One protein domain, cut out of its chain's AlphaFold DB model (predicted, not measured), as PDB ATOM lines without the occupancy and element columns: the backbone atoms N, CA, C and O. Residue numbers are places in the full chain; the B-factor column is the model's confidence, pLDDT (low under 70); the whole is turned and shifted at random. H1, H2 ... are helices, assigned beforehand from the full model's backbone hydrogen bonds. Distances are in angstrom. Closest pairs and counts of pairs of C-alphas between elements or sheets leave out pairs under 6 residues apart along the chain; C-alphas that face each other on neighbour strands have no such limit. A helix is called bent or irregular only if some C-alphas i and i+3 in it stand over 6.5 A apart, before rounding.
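This is residues 236 to 337 of the 482 residues of the protein "Ubiquitin conjugation factor E4" of Cyanidiococcus yangmingshanensis (UniProt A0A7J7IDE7). One long helix, H3, runs through the domain, and shorter helices pack on it: H1 crosses one side of it, H4 folds back along its later part, and H5 lies across its earlier part. H2 makes a V with H3, joined to it by a tight turn, while residues 305 to 311, of which 305 to 310 belong to H3, stick out at the far end. The printed part has 102 residues with five named helices, in the order H1 H2 H3 H4 H5, and no named strand; the class is all helix. It is compact, with a radius of gyration of the C-alphas of 13.8 A, and its C-alphas span 43 by 33 by 31 A.

H1, residues 239 to 253, touches H3, residues 282 to 310; the closest C-alphas are those of Ala 244 and Phe 292, 4.4 A apart. The two run the same way at a steep tilt of 38 degrees, and H3 touches H1 with residues 284 to 296 alone. H2, residues 267 to 280, is near H1, with 5 pairs of C-alphas within 10 A. H2 and H3 form a helical hairpin, running opposite ways at a shallow tilt of 31 degrees; they only just touch, with 3 pairs of C-alphas within 8 A, the closest being those of Ala 278 and Leu 285 at 6.2 A. H3 forms another helical hairpin with H4, residues 315 to 323; their closest C-alphas, of Ala 300 and Trp 316, are 4.7 A apart, and they run opposite ways at a shallow tilt of 22 degrees. H5, residues 327 to 335, touches H3 and stands about perpendicular to it at 77 degrees; the closest C-alphas are those of Pro 290 and Phe 333, 6.9 A apart. H5 also touches H2, with the C-alphas of His 275 and Glu 328 closest at 6.7 A. H1 and H5 are apart. In H1, H2, H4 and H5 every O i to N i+4 pair is within hydrogen-bond range; in H3 20 of 25 are.

H1 begins at C-alpha 239, (-50.342, -9.526, -5.625), and is 21.2 A long from first to last C-alpha. H2 measures 19.9 A, H4 12.0 A and H5 12.2 A. H3 measures 39.9 A and begins at C-alpha 282, (-48.999, -12.027, -20.923). It has a kink of 30 degrees near residue 304 and is irregular, with C-alphas 305 and 308 7.3 A apart. H5 ends at C-alpha 335, (-57.651, -2.189, -25.410).

The two C-alphas farthest apart, of Asp 280 and Leu 309, are 44.6 A from each other. The printed part has no cut. The link from H1 to H2, residues 254 to 266, is long; the other links are tight. The mean pLDDT of the printed part is 87.7, and residues 255 to 262 and 311 to 312 are under 70.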
ATOM      1  N   SER A 236     -54.653  -7.925   2.421       71.25
ATOM      2  CA  SER A 236     -55.938  -7.363   1.995       71.25
ATOM      3  C   SER A 236     -56.052  -7.145   0.486       71.25
ATOM      4  O   SER A 236     -57.173  -7.144  -0.021       71.25
ATOM      5  N   ARG A 237     -54.934  -6.970  -0.231       79.12
ATOM      6  CA  ARG A 237     -54.926  -6.759  -1.687       79.12
ATOM      7  C   ARG A 237     -54.312  -7.949  -2.417       79.12
ATOM      8  O   ARG A 237     -53.547  -8.731  -1.852       79.12
ATOM      9  N   SER A 238     -54.640  -8.075  -3.695       87.06
ATOM     10  CA  SER A 238     -54.017  -9.067  -4.571       87.06
ATOM     11  C   SER A 238     -52.547  -8.725  -4.859       87.06
ATOM     12  O   SER A 238     -52.136  -7.563  -4.827       87.06
ATOM     13  N   THR A 239     -51.741  -9.732  -5.206       86.75
ATOM     14  CA  THR A 239     -50.342  -9.526  -5.625       86.75
ATOM     15  C   THR A 239     -50.219  -8.752  -6.942       86.75
ATOM     16  O   THR A 239     -49.199  -8.131  -7.216       86.75
ATOM     17  N   HIS A 240     -51.266  -8.693  -7.760       90.75
ATOM     18  CA  HIS A 240     -51.263  -7.817  -8.931       90.75
ATOM     19  C   HIS A 240     -51.467  -6.345  -8.539       90.75
ATOM     20  O   HIS A 240     -50.839  -5.454  -9.113       90.75
ATOM     21  N   GLU A 241     -52.290  -6.074  -7.520       90.69
ATOM     22  CA  GLU A 241     -52.565  -4.714  -7.047       90.69
ATOM     23  C   GLU A 241     -51.357  -4.058  -6.383       90.69
ATOM     24  O   GLU A 241     -51.100  -2.888  -6.684       90.69
ATOM     25  N   TYR A 242     -50.578  -4.751  -5.534       88.94
ATOM     26  CA  TYR A 242     -49.341  -4.100  -5.077       88.94
ATOM     27  C   TYR A 242     -48.243  -4.074  -6.131       88.94
ATOM     28  O   TYR A 242     -47.440  -3.152  -6.075       88.94
ATOM     29  N   ALA A 243     -48.219  -4.974  -7.121       91.56
ATOM     30  CA  ALA A 243     -47.257  -4.855  -8.216       91.56
ATOM     31  C   ALA A 243     -47.526  -3.553  -8.975       91.56
ATOM     32  O   ALA A 243     -46.627  -2.737  -9.163       91.56
ATOM     33  N   ALA A 244     -48.796  -3.300  -9.296       94.44
ATOM     34  CA  ALA A 244     -49.240  -2.056  -9.904       94.44
ATOM     35  C   ALA A 244     -48.951  -0.828  -9.025       94.44
ATOM     36  O   ALA A 244     -48.449   0.178  -9.525       94.44
ATOM     37  N   THR A 245     -49.234  -0.913  -7.720       92.00
ATOM     38  CA  THR A 245     -48.988   0.186  -6.765       92.00
ATOM     39  C   THR A 245     -47.495   0.490  -6.642       92.00
ATOM     40  O   THR A 245     -47.101   1.649  -6.693       92.00
ATOM     41  N   TRP A 246     -46.652  -0.537  -6.555       91.94
ATOM     42  CA  TRP A 246     -45.203  -0.382  -6.472       91.94
ATOM     43  C   TRP A 246     -44.641   0.270  -7.737       91.94
ATOM     44  O   TRP A 246     -43.865   1.217  -7.636       91.94
ATOM     45  N   ILE A 247     -45.066  -0.177  -8.926       93.94
ATOM     46  CA  ILE A 247     -44.660   0.455 -10.193       93.94
ATOM     47  C   ILE A 247     -45.112   1.924 -10.205       93.94
ATOM     48  O   ILE A 247     -44.323   2.800 -10.556       93.94
ATOM     49  N   LEU A 248     -46.342   2.219  -9.770       93.38
ATOM     50  CA  LEU A 248     -46.856   3.588  -9.677       93.38
ATOM     51  C   LEU A 248     -46.004   4.474  -8.757       93.38
ATOM     52  O   LEU A 248     -45.661   5.593  -9.138       93.38
ATOM     53  N   GLU A 249     -45.623   3.970  -7.582       90.81
ATOM     54  CA  GLU A 249     -44.725   4.664  -6.655       90.81
ATOM     55  C   GLU A 249     -43.383   4.985  -7.321       90.81
ATOM     56  O   GLU A 249     -42.927   6.125  -7.248       90.81
ATOM     57  N   GLN A 250     -42.783   4.033  -8.049       91.31
ATOM     58  CA  GLN A 250     -41.533   4.290  -8.775       91.31
ATOM     59  C   GLN A 250     -41.688   5.397  -9.830       91.31
ATOM     60  O   GLN A 250     -40.771   6.192 -10.027       91.31
ATOM     61  N   PHE A 251     -42.845   5.506 -10.487       90.94
ATOM     62  CA  PHE A 251     -43.114   6.606 -11.420       90.94
ATOM     63  C   PHE A 251     -43.289   7.962 -10.722       90.94
ATOM     64  O   PHE A 251     -42.867   8.978 -11.276       90.94
ATOM     65  N   GLY A 252     -43.841   7.993  -9.507       85.50
ATOM     66  CA  GLY A 252     -43.929   9.213  -8.694       85.50
ATOM     67  C   GLY A 252     -42.560   9.703  -8.208       85.50
ATOM     68  O   GLY A 252     -42.277  10.901  -8.230       85.50
ATOM     69  N   LEU A 253     -41.664   8.777  -7.849       83.75
ATOM     70  CA  LEU A 253     -40.318   9.096  -7.358       83.75
ATOM     71  C   LEU A 253     -39.411   9.768  -8.406       83.75
ATOM     72  O   LEU A 253     -38.500  10.500  -8.025       83.75
ATOM     73  N   HIS A 254     -39.650   9.571  -9.713       71.25
ATOM     74  CA  HIS A 254     -38.884  10.240 -10.787       71.25
ATOM     75  C   HIS A 254     -38.981  11.774 -10.737       71.25
ATOM     76  O   HIS A 254     -38.103  12.454 -11.265       71.25
ATOM     77  N   HIS A 255     -40.011  12.316 -10.081       68.44
ATOM     78  CA  HIS A 255     -40.321  13.750 -10.091       68.44
ATOM     79  C   HIS A 255     -40.083  14.460  -8.748       68.44
ATOM     80  O   HIS A 255     -40.364  15.649  -8.628       68.44
ATOM     81  N   GLY A 256     -39.478  13.773  -7.769       59.03
ATOM     82  CA  GLY A 256     -38.809  14.425  -6.636       59.03
ATOM     83  C   GLY A 256     -39.680  14.861  -5.453       59.03
ATOM     84  O   GLY A 256     -39.304  15.801  -4.759       59.03
ATOM     85  N   GLU A 257     -40.797  14.187  -5.162       53.38
ATOM     86  CA  GLU A 257     -41.628  14.523  -3.984       53.38
ATOM     87  C   GLU A 257     -41.151  13.900  -2.651       53.38
ATOM     88  O   GLU A 257     -41.746  14.148  -1.603       53.38
ATOM     89  N   SER A 258     -40.047  13.145  -2.624       49.59
ATOM     90  CA  SER A 258     -39.533  12.538  -1.384       49.59
ATOM     91  C   SER A 258     -38.005  12.508  -1.331       49.59
ATOM     92  O   SER A 258     -37.360  11.846  -2.140       49.59
ATOM     93  N   GLY A 259     -37.430  13.196  -0.344       49.34
ATOM     94  CA  GLY A 259     -35.989  13.422  -0.191       49.34
ATOM     95  C   GLY A 259     -35.142  12.251   0.326       49.34
ATOM     96  O   GLY A 259     -34.021  12.498   0.753       49.34
ATOM     97  N   GLU A 260     -35.624  11.004   0.307       54.09
ATOM     98  CA  GLU A 260     -34.865   9.857   0.853       54.09
ATOM     99  C   GLU A 260     -34.917   8.577  -0.004       54.09
ATOM    100  O   GLU A 260     -34.006   7.755   0.079       54.09
ATOM    101  N   ALA A 261     -35.930   8.394  -0.857       60.31
ATOM    102  CA  ALA A 261     -36.082   7.174  -1.652       60.31
ATOM    103  C   ALA A 261     -35.413   7.310  -3.029       60.31
ATOM    104  O   ALA A 261     -35.716   8.223  -3.796       60.31
ATOM    105  N   THR A 262     -34.512   6.380  -3.357       68.31
ATOM    106  CA  THR A 262     -33.918   6.293  -4.696       68.31
ATOM    107  C   THR A 262     -34.870   5.569  -5.639       68.31
ATOM    108  O   THR A 262     -35.518   4.593  -5.264       68.31
ATOM    109  N   ASN A 263     -34.973   6.066  -6.870       80.38
ATOM    110  CA  ASN A 263     -35.766   5.409  -7.894       80.38
ATOM    111  C   ASN A 263     -35.095   4.100  -8.313       80.38
ATOM    112  O   ASN A 263     -33.988   4.117  -8.855       80.38
ATOM    113  N   ILE A 264     -35.767   2.979  -8.065       87.56
ATOM    114  CA  ILE A 264     -35.255   1.647  -8.381       87.56
ATOM    115  C   ILE A 264     -35.515   1.330  -9.861       87.56
ATOM    116  O   ILE A 264     -34.666   0.764 -10.550       87.56
ATOM    117  N   LEU A 265     -36.683   1.719 -10.378       90.88
ATOM    118  CA  LEU A 265     -37.134   1.372 -11.721       90.88
ATOM    119  C   LEU A 265     -36.798   2.475 -12.735       90.88
ATOM    120  O   LEU A 265     -37.595   3.370 -13.030       90.88
ATOM    121  N   SER A 266     -35.604   2.378 -13.321       90.06
ATOM    122  CA  SER A 266     -35.213   3.255 -14.433       90.06
ATOM    123  C   SER A 266     -36.142   3.093 -15.656       90.06
ATOM    124  O   SER A 266     -36.656   1.994 -15.881       90.06
ATOM    125  N   PRO A 267     -36.316   4.128 -16.507       90.75
ATOM    126  CA  PRO A 267     -37.177   4.035 -17.691       90.75
ATOM    127  C   PRO A 267     -36.795   2.885 -18.633       90.75
ATOM    128  O   PRO A 267     -37.654   2.154 -19.112       90.75
ATOM    129  N   THR A 268     -35.495   2.657 -18.836       91.12
ATOM    130  CA  THR A 268     -35.004   1.558 -19.678       91.12
ATOM    131  C   THR A 268     -35.249   0.188 -19.056       91.12
ATOM    132  O   THR A 268     -35.464  -0.775 -19.785       91.12
ATOM    133  N   MET A 269     -35.213   0.073 -17.726       93.69
ATOM    134  CA  MET A 269     -35.592  -1.161 -17.036       93.69
ATOM    135  C   MET A 269     -37.094  -1.404 -17.141       93.69
ATOM    136  O   MET A 269     -37.487  -2.535 -17.390       93.69
ATOM    137  N   TYR A 270     -37.929  -0.371 -17.002       95.06
ATOM    138  CA  TYR A 270     -39.378  -0.493 -17.176       95.06
ATOM    139  C   TYR A 270     -39.746  -1.002 -18.574       95.06
ATOM    140  O   TYR A 270     -40.551  -1.923 -18.687       95.06
ATOM    141  N   VAL A 271     -39.133  -0.449 -19.628       95.56
ATOM    142  CA  VAL A 271     -39.414  -0.871 -21.009       95.56
ATOM    143  C   VAL A 271     -39.076  -2.340 -21.228       95.56
ATOM    144  O   VAL A 271     -39.926  -3.102 -21.689       95.56
ATOM    145  N   ASP A 272     -37.869  -2.750 -20.843       94.81
ATOM    146  CA  ASP A 272     -37.463  -4.152 -20.902       94.81
ATOM    147  C   ASP A 272     -38.374  -5.032 -20.042       94.81
ATOM    148  O   ASP A 272     -38.764  -6.118 -20.463       94.81
ATOM    149  N   MET A 273     -38.744  -4.555 -18.850       95.19
ATOM    150  CA  MET A 273     -39.613  -5.278 -17.933       95.19
ATOM    151  C   MET A 273     -40.961  -5.584 -18.563       95.19
ATOM    152  O   MET A 273     -41.370  -6.741 -18.563       95.19
ATOM    153  N   VAL A 274     -41.618  -4.589 -19.151       96.56
ATOM    154  CA  VAL A 274     -42.894  -4.790 -19.845       96.56
ATOM    155  C   VAL A 274     -42.731  -5.720 -21.046       96.56
ATOM    156  O   VAL A 274     -43.541  -6.631 -21.208       96.56
ATOM    157  N   HIS A 275     -41.681  -5.538 -21.851       95.31
ATOM    158  CA  HIS A 275     -41.445  -6.359 -23.038       95.31
ATOM    159  C   HIS A 275     -41.273  -7.848 -22.694       95.31
ATOM    160  O   HIS A 275     -41.970  -8.709 -23.236       95.31
ATOM    161  N   TRP A 276     -40.378  -8.172 -21.756       93.62
ATOM    162  CA  TRP A 276     -40.136  -9.562 -21.359       93.62
ATOM    163  C   TRP A 276     -41.313 -10.150 -20.578       93.62
ATOM    164  O   TRP A 276     -41.645 -11.318 -20.769       93.62
ATOM    165  N   TRP A 277     -42.001  -9.352 -19.759       94.06
ATOM    166  CA  TRP A 277     -43.204  -9.802 -19.058       94.06
ATOM    167  C   TRP A 277     -44.325 -10.148 -20.040       94.06
ATOM    168  O   TRP A 277     -44.938 -11.203 -19.905       94.06
ATOM    169  N   ALA A 278     -44.541  -9.333 -21.075       94.94
ATOM    170  CA  ALA A 278     -45.515  -9.623 -22.124       94.94
ATOM    171  C   ALA A 278     -45.183 -10.913 -22.888       94.94
ATOM    172  O   ALA A 278     -46.088 -11.660 -23.253       94.94
ATOM    173  N   ARG A 279     -43.890 -11.184 -23.114       93.06
ATOM    174  CA  ARG A 279     -43.426 -12.416 -23.766       93.06
ATOM    175  C   ARG A 279     -43.643 -13.652 -22.886       93.06
ATOM    176  O   ARG A 279     -44.108 -14.670 -23.390       93.06
ATOM    177  N   ASP A 280     -43.287 -13.567 -21.605       90.62
ATOM    178  CA  ASP A 280     -43.165 -14.738 -20.725       90.62
ATOM    179  C   ASP A 280     -44.430 -15.024 -19.897       90.62
ATOM    180  O   ASP A 280     -44.669 -16.172 -19.535       90.62
ATOM    181  N   ALA A 281     -45.229 -14.006 -19.557       91.62
ATOM    182  CA  ALA A 281     -46.515 -14.156 -18.861       91.62
ATOM    183  C   ALA A 281     -47.499 -13.026 -19.238       91.62
ATOM    184  O   ALA A 281     -47.751 -12.121 -18.432       91.62
ATOM    185  N   PRO A 282     -48.077 -13.062 -20.452       94.12
ATOM    186  CA  PRO A 282     -48.999 -12.027 -20.923       94.12
ATOM    187  C   PRO A 282     -50.250 -11.886 -20.042       94.12
ATOM    188  O   PRO A 282     -50.716 -10.769 -19.822       94.12
ATOM    189  N   ASP A 283     -50.761 -12.988 -19.486       93.62
ATOM    190  CA  ASP A 283     -51.967 -12.988 -18.643       93.62
ATOM    191  C   ASP A 283     -51.746 -12.294 -17.289       93.62
ATOM    192  O   ASP A 283     -52.642 -11.630 -16.765       93.62
ATOM    193  N   GLU A 284     -50.547 -12.416 -16.712       92.62
ATOM    194  CA  GLU A 284     -50.165 -11.692 -15.493       92.62
ATOM    195  C   GLU A 284     -50.015 -10.197 -15.783       92.62
ATOM    196  O   GLU A 284     -50.540  -9.356 -15.050       92.62
ATOM    197  N   LEU A 285     -49.350  -9.851 -16.892       94.62
ATOM    198  CA  LEU A 285     -49.189  -8.458 -17.303       94.62
ATOM    199  C   LEU A 285     -50.550  -7.791 -17.552       94.62
ATOM    200  O   LEU A 285     -50.758  -6.652 -17.133       94.62
ATOM    201  N   ALA A 286     -51.493  -8.504 -18.171       94.81
ATOM    202  CA  ALA A 286     -52.853  -8.027 -18.407       94.81
ATOM    203  C   ALA A 286     -53.646  -7.778 -17.108       94.81
ATOM    204  O   ALA A 286     -54.596  -6.998 -17.119       94.81
ATOM    205  N   GLN A 287     -53.255  -8.386 -15.984       93.88
ATOM    206  CA  GLN A 287     -53.846  -8.114 -14.669       93.88
ATOM    207  C   GLN A 287     -53.175  -6.927 -13.966       93.88
ATOM    208  O   GLN A 287     -53.859  -6.128 -13.327       93.88
ATOM    209  N   VAL A 288     -51.855  -6.775 -14.096       95.50
ATOM    210  CA  VAL A 288     -51.087  -5.712 -13.418       95.50
ATOM    211  C   VAL A 288     -51.194  -4.376 -14.145       95.50
ATOM    212  O   VAL A 288     -51.484  -3.343 -13.535       95.50
ATOM    213  N   LEU A 289     -50.942  -4.366 -15.452       96.38
ATOM    214  CA  LEU A 289     -50.718  -3.129 -16.187       96.38
ATOM    215  C   LEU A 289     -51.960  -2.223 -16.247       96.38
ATOM    216  O   LEU A 289     -51.811  -1.022 -16.020       96.38
ATOM    217  N   PRO A 290     -53.191  -2.732 -16.456       96.00
ATOM    218  CA  PRO A 290     -54.380  -1.884 -16.403       96.00
ATOM    219  C   PRO A 290     -54.610  -1.252 -15.026       96.00
ATOM    220  O   PRO A 290     -55.091  -0.124 -14.951       96.00
ATOM    221  N   LEU A 291     -54.269  -1.940 -13.929       96.06
ATOM    222  CA  LEU A 291     -54.357  -1.367 -12.579       96.06
ATOM    223  C   LEU A 291     -53.354  -0.223 -12.406       96.06
ATOM    224  O   LEU A 291     -53.720   0.853 -11.935       96.06
ATOM    225  N   PHE A 292     -52.115  -0.433 -12.857       96.44
ATOM    226  CA  PHE A 292     -51.068   0.588 -12.845       96.44
ATOM    227  C   PHE A 292     -51.469   1.820 -13.669       96.44
ATOM    228  O   PHE A 292     -51.416   2.940 -13.164       96.44
ATOM    229  N   LEU A 293     -51.941   1.623 -14.904       96.56
ATOM    230  CA  LEU A 293     -52.351   2.709 -15.796       96.56
ATOM    231  C   LEU A 293     -53.549   3.492 -15.241       96.56
ATOM    232  O   LEU A 293     -53.548   4.722 -15.304       96.56
ATOM    233  N   ARG A 294     -54.541   2.817 -14.640       95.38
ATOM    234  CA  ARG A 294     -55.653   3.494 -13.945       95.38
ATOM    235  C   ARG A 294     -55.154   4.332 -12.771       95.38
ATOM    236  O   ARG A 294     -55.565   5.483 -12.643       95.38
ATOM    237  N   GLY A 295     -54.252   3.787 -11.954       94.81
ATOM    238  CA  GLY A 295     -53.631   4.520 -10.849       94.81
ATOM    239  C   GLY A 295     -52.866   5.757 -11.329       94.81
ATOM    240  O   GLY A 295     -52.994   6.829 -10.743       94.81
ATOM    241  N   LEU A 296     -52.152   5.640 -12.449       94.62
ATOM    242  CA  LEU A 296     -51.416   6.744 -13.064       94.62
ATOM    243  C   LEU A 296     -52.364   7.841 -13.567       94.62
ATOM    244  O   LEU A 296     -52.165   9.017 -13.269       94.62
ATOM    245  N   ILE A 297     -53.442   7.475 -14.263       93.81
ATOM    246  CA  ILE A 297     -54.464   8.427 -14.730       93.81
ATOM    247  C   ILE A 297     -55.165   9.102 -13.553       93.81
ATOM    248  O   ILE A 297     -55.442  10.300 -13.607       93.81
ATOM    249  N   GLN A 298     -55.432   8.366 -12.475       92.31
ATOM    250  CA  GLN A 298     -56.008   8.929 -11.260       92.31
ATOM    251  C   GLN A 298     -55.062   9.950 -10.616       92.31
ATOM    252  O   GLN A 298     -55.502  11.048 -10.278       92.31
ATOM    253  N   ALA A 299     -53.772   9.628 -10.495       91.50
ATOM    254  CA  ALA A 299     -52.764  10.551  -9.980       91.50
ATOM    255  C   ALA A 299     -52.649  11.807 -10.862       91.50
ATOM    256  O   ALA A 299     -52.704  12.925 -10.348       91.50
ATOM    257  N   ALA A 300     -52.633  11.632 -12.188       90.56
ATOM    258  CA  ALA A 300     -52.657  12.740 -13.137       90.56
ATOM    259  C   ALA A 300     -53.907  13.606 -12.991       90.56
ATOM    260  O   ALA A 300     -53.815  14.825 -12.980       90.56
ATOM    261  N   SER A 301     -55.079  12.998 -12.819       88.38
ATOM    262  CA  SER A 301     -56.336  13.731 -12.642       88.38
ATOM    263  C   SER A 301     -56.299  14.624 -11.396       88.38
ATOM    264  O   SER A 301     -56.692  15.786 -11.462       88.38
ATOM    265  N   ILE A 302     -55.777  14.108 -10.278       87.44
ATOM    266  CA  ILE A 302     -55.618  14.864  -9.024       87.44
ATOM    267  C   ILE A 302     -54.619  16.016  -9.194       87.44
ATOM    268  O   ILE A 302     -54.803  17.097  -8.633       87.44
ATOM    269  N   GLU A 303     -53.547  15.789  -9.950       87.38
ATOM    270  CA  GLU A 303     -52.560  16.817 -10.261       87.38
ATOM    271  C   GLU A 303     -53.160  17.935 -11.125       87.38
ATOM    272  O   GLU A 303     -52.981  19.119 -10.837       87.38
ATOM    273  N   LEU A 304     -53.936  17.568 -12.145       85.56
ATOM    274  CA  LEU A 304     -54.583  18.496 -13.072       85.56
ATOM    275  C   LEU A 304     -55.585  19.425 -12.381       85.56
ATOM    276  O   LEU A 304     -55.650  20.603 -12.735       85.56
ATOM    277  N   GLU A 305     -56.297  18.948 -11.354       78.31
ATOM    278  CA  GLU A 305     -57.160  19.794 -10.511       78.31
ATOM    279  C   GLU A 305     -56.382  20.922  -9.811       78.31
ATOM    280  O   GLU A 305     -56.939  21.974  -9.497       78.31
ATOM    281  N   LYS A 306     -55.082  20.726  -9.567       79.75
ATOM    282  CA  LYS A 306     -54.202  21.702  -8.909       79.75
ATOM    283  C   LYS A 306     -53.337  22.480  -9.898       79.75
ATOM    284  O   LYS A 306     -52.825  23.542  -9.539       79.75
ATOM    285  N   ALA A 307     -53.179  21.987 -11.128       77.06
ATOM    286  CA  ALA A 307     -52.208  22.485 -12.100       77.06
ATOM    287  C   ALA A 307     -52.373  23.978 -12.418       77.06
ATOM    288  O   ALA A 307     -51.378  24.703 -12.466       77.06
ATOM    289  N   LEU A 308     -53.615  24.457 -12.555       77.75
ATOM    290  CA  LEU A 308     -53.898  25.871 -12.838       77.75
ATOM    291  C   LEU A 308     -53.615  26.800 -11.648       77.75
ATOM    292  O   LEU A 308     -53.274  27.962 -11.850       77.75
ATOM    293  N   LEU A 309     -53.734  26.300 -10.415       75.00
ATOM    294  CA  LEU A 309     -53.558  27.093  -9.194       75.00
ATOM    295  C   LEU A 309     -52.108  27.104  -8.700       75.00
ATOM    296  O   LEU A 309     -51.639  28.108  -8.173       75.00
ATOM    297  N   GLN A 310     -51.406  25.981  -8.840       73.69
ATOM    298  CA  GLN A 310     -50.090  25.767  -8.229       73.69
ATOM    299  C   GLN A 310     -48.941  25.827  -9.241       73.69
ATOM    300  O   GLN A 310     -47.795  25.608  -8.860       73.69
ATOM    301  N   LYS A 311     -49.231  26.114 -10.523       68.06
ATOM    302  CA  LYS A 311     -48.268  25.996 -11.637       68.06
ATOM    303  C   LYS A 311     -47.549  24.638 -11.603       68.06
ATOM    304  O   LYS A 311     -46.344  24.564 -11.840       68.06
ATOM    305  N   ALA A 312     -48.289  23.584 -11.241       67.44
ATOM    306  CA  ALA A 312     -47.713  22.268 -11.009       67.44
ATOM    307  C   ALA A 312     -47.072  21.747 -12.308       67.44
ATOM    308  O   ALA A 312     -47.678  21.871 -13.380       67.44
ATOM    309  N   PRO A 313     -45.845  21.205 -12.247       71.12
ATOM    310  CA  PRO A 313     -45.220  20.605 -13.415       71.12
ATOM    311  C   PRO A 313     -45.999  19.342 -13.767       71.12
ATOM    312  O   PRO A 313     -46.016  18.472 -12.916       71.12
ATOM    313  N   LEU A 314     -46.580  19.247 -14.979       84.25
ATOM    314  CA  LEU A 314     -47.441  18.146 -15.479       84.25
ATOM    315  C   LEU A 314     -46.748  16.770 -15.510       84.25
ATOM    316  O   LEU A 314     -46.545  16.164 -16.570       84.25
ATOM    317  N   HIS A 315     -46.342  16.287 -14.350       87.25
ATOM    318  CA  HIS A 315     -45.404  15.194 -14.189       87.25
ATOM    319  C   HIS A 315     -46.089  13.857 -14.400       87.25
ATOM    320  O   HIS A 315     -45.548  13.007 -15.105       87.25
ATOM    321  N   TRP A 316     -47.319  13.685 -13.914       89.62
ATOM    322  CA  TRP A 316     -48.060  12.452 -14.155       89.62
ATOM    323  C   TRP A 316     -48.484  12.305 -15.618       89.62
ATOM    324  O   TRP A 316     -48.517  11.189 -16.130       89.62
ATOM    325  N   LEU A 317     -48.722  13.405 -16.341       89.50
ATOM    326  CA  LEU A 317     -48.942  13.343 -17.793       89.50
ATOM    327  C   LEU A 317     -47.674  12.881 -18.531       89.50
ATOM    328  O   LEU A 317     -47.749  12.066 -19.452       89.50
ATOM    329  N   GLN A 318     -46.500  13.362 -18.117       89.31
ATOM    330  CA  GLN A 318     -45.220  12.893 -18.659       89.31
ATOM    331  C   GLN A 318     -44.962  11.423 -18.302       89.31
ATOM    332  O   GLN A 318     -44.566  10.644 -19.172       89.31
ATOM    333  N   SER A 319     -45.261  11.026 -17.064       91.94
ATOM    334  CA  SER A 319     -45.204   9.641 -16.595       91.94
ATOM    335  C   SER A 319     -46.128   8.731 -17.394       91.94
ATOM    336  O   SER A 319     -45.716   7.626 -17.728       91.94
ATOM    337  N   LEU A 320     -47.326   9.187 -17.783       94.12
ATOM    338  CA  LEU A 320     -48.212   8.425 -18.668       94.12
ATOM    339  C   LEU A 320     -47.551   8.219 -20.031       94.12
ATOM    340  O   LEU A 320     -47.536   7.114 -20.568       94.12
ATOM    341  N   GLY A 321     -46.952   9.277 -20.580       93.25
ATOM    342  CA  GLY A 321     -46.198   9.203 -21.828       93.25
ATOM    343  C   GLY A 321     -45.039   8.201 -21.774       93.25
ATOM    344  O   GLY A 321     -44.820   7.493 -22.757       93.25
ATOM    345  N   ALA A 322     -44.319   8.124 -20.652       93.31
ATOM    346  CA  ALA A 322     -43.241   7.159 -20.430       93.31
ATOM    347  C   ALA A 322     -43.772   5.732 -20.194       93.31
ATOM    348  O   ALA A 322     -43.259   4.778 -20.773       93.31
ATOM    349  N   ALA A 323     -44.851   5.584 -19.424       95.88
ATOM    350  CA  ALA A 323     -45.510   4.305 -19.168       95.88
ATOM    351  C   ALA A 323     -46.015   3.637 -20.457       95.88
ATOM    352  O   ALA A 323     -46.024   2.412 -20.557       95.88
ATOM    353  N   LEU A 324     -46.400   4.440 -21.451       96.56
ATOM    354  CA  LEU A 324     -46.870   3.995 -22.765       96.56
ATOM    355  C   LEU A 324     -45.758   3.929 -23.825       96.56
ATOM    356  O   LEU A 324     -46.054   3.830 -25.016       96.56
ATOM    357  N   GLU A 325     -44.483   4.032 -23.436       95.44
ATOM    358  CA  GLU A 325     -43.371   3.801 -24.363       95.44
ATOM    359  C   GLU A 325     -43.339   2.363 -24.912       95.44
ATOM    360  O   GLU A 325     -43.204   2.231 -26.134       95.44
ATOM    361  N   PRO A 326     -43.485   1.304 -24.089       96.25
ATOM    362  CA  PRO A 326     -43.505  -0.065 -24.590       96.25
ATOM    363  C   PRO A 326     -44.741  -0.300 -25.467       96.25
ATOM    364  O   PRO A 326     -45.854   0.062 -25.060       96.25
ATOM    365  N   PRO A 327     -44.598  -0.916 -26.652       95.56
ATOM    366  CA  PRO A 327     -45.730  -1.160 -27.541       95.56
ATOM    367  C   PRO A 327     -46.790  -2.058 -26.895       95.56
ATOM    368  O   PRO A 327     -47.980  -1.838 -27.105       95.56
ATOM    369  N   GLU A 328     -46.385  -3.014 -26.062       96.25
ATOM    370  CA  GLU A 328     -47.288  -3.914 -25.342       96.25
ATOM    371  C   GLU A 328     -48.134  -3.143 -24.321       96.25
ATOM    372  O   GLU A 328     -49.345  -3.354 -24.232       96.25
ATOM    373  N   ALA A 329     -47.528  -2.178 -23.619       97.19
ATOM    374  CA  ALA A 329     -48.255  -1.316 -22.697       97.19
ATOM    375  C   ALA A 329     -49.252  -0.407 -23.411       97.19
ATOM    376  O   ALA A 329     -50.385  -0.232 -22.959       97.19
ATOM    377  N   LEU A 330     -48.843   0.142 -24.552       96.94
ATOM    378  CA  LEU A 330     -49.689   0.983 -25.385       96.94
ATOM    379  C   LEU A 330     -50.898   0.215 -25.927       96.94
ATOM    380  O   LEU A 330     -52.014   0.731 -25.880       96.94
ATOM    381  N   LEU A 331     -50.689  -1.007 -26.422       95.94
ATOM    382  CA  LEU A 331     -51.760  -1.862 -26.935       95.94
ATOM    383  C   LEU A 331     -52.745  -2.255 -25.831       95.94
ATOM    384  O   LEU A 331     -53.956  -2.143 -26.028       95.94
ATOM    385  N   LEU A 332     -52.249  -2.635 -24.650       96.25
ATOM    386  CA  LEU A 332     -53.103  -2.909 -23.492       96.25
ATOM    387  C   LEU A 332     -53.906  -1.671 -23.082       96.25
ATOM    388  O   LEU A 332     -55.111  -1.778 -22.871       96.25
ATOM    389  N   PHE A 333     -53.278  -0.492 -23.050       96.62
ATOM    390  CA  PHE A 333     -53.945   0.768 -22.717       96.62
ATOM    391  C   PHE A 333     -55.113   1.084 -23.655       96.62
ATOM    392  O   PHE A 333     -56.217   1.368 -23.190       96.62
ATOM    393  N   VAL A 334     -54.905   0.998 -24.974       96.12
ATOM    394  CA  VAL A 334     -55.989   1.264 -25.936       96.12
ATOM    395  C   VAL A 334     -57.047   0.162 -25.946       96.12
ATOM    396  O   VAL A 334     -58.171   0.429 -26.363       96.12
ATOM    397  N   SER A 335     -56.725  -1.047 -25.481       95.31
ATOM    398  CA  SER A 335     -57.651  -2.189 -25.410       95.31
ATOM    399  C   SER A 335     -58.575  -2.157 -24.192       95.31
ATOM    400  O   SER A 335     -59.591  -2.848 -24.190       95.31
ATOM    401  N   MET A 336     -58.270  -1.342 -23.177       94.81
ATOM    402  CA  MET A 336     -59.126  -1.170 -21.998       94.81
ATOM    403  C   MET A 336     -60.537  -0.710 -22.398       94.81
ATOM    404  O   MET A 336     -60.708   0.112 -23.304       94.81
ATOM    405  N   GLU A 337     -61.560  -1.235 -21.724       90.94
ATOM    406  CA  GLU A 337     -62.970  -0.946 -22.024       90.94
ATOM    407  C   GLU A 337     -63.273   0.551 -21.887       90.94
ATOM    408  O   GLU A 337     -63.908   1.161 -22.750       90.94
TER     409      GLU A 337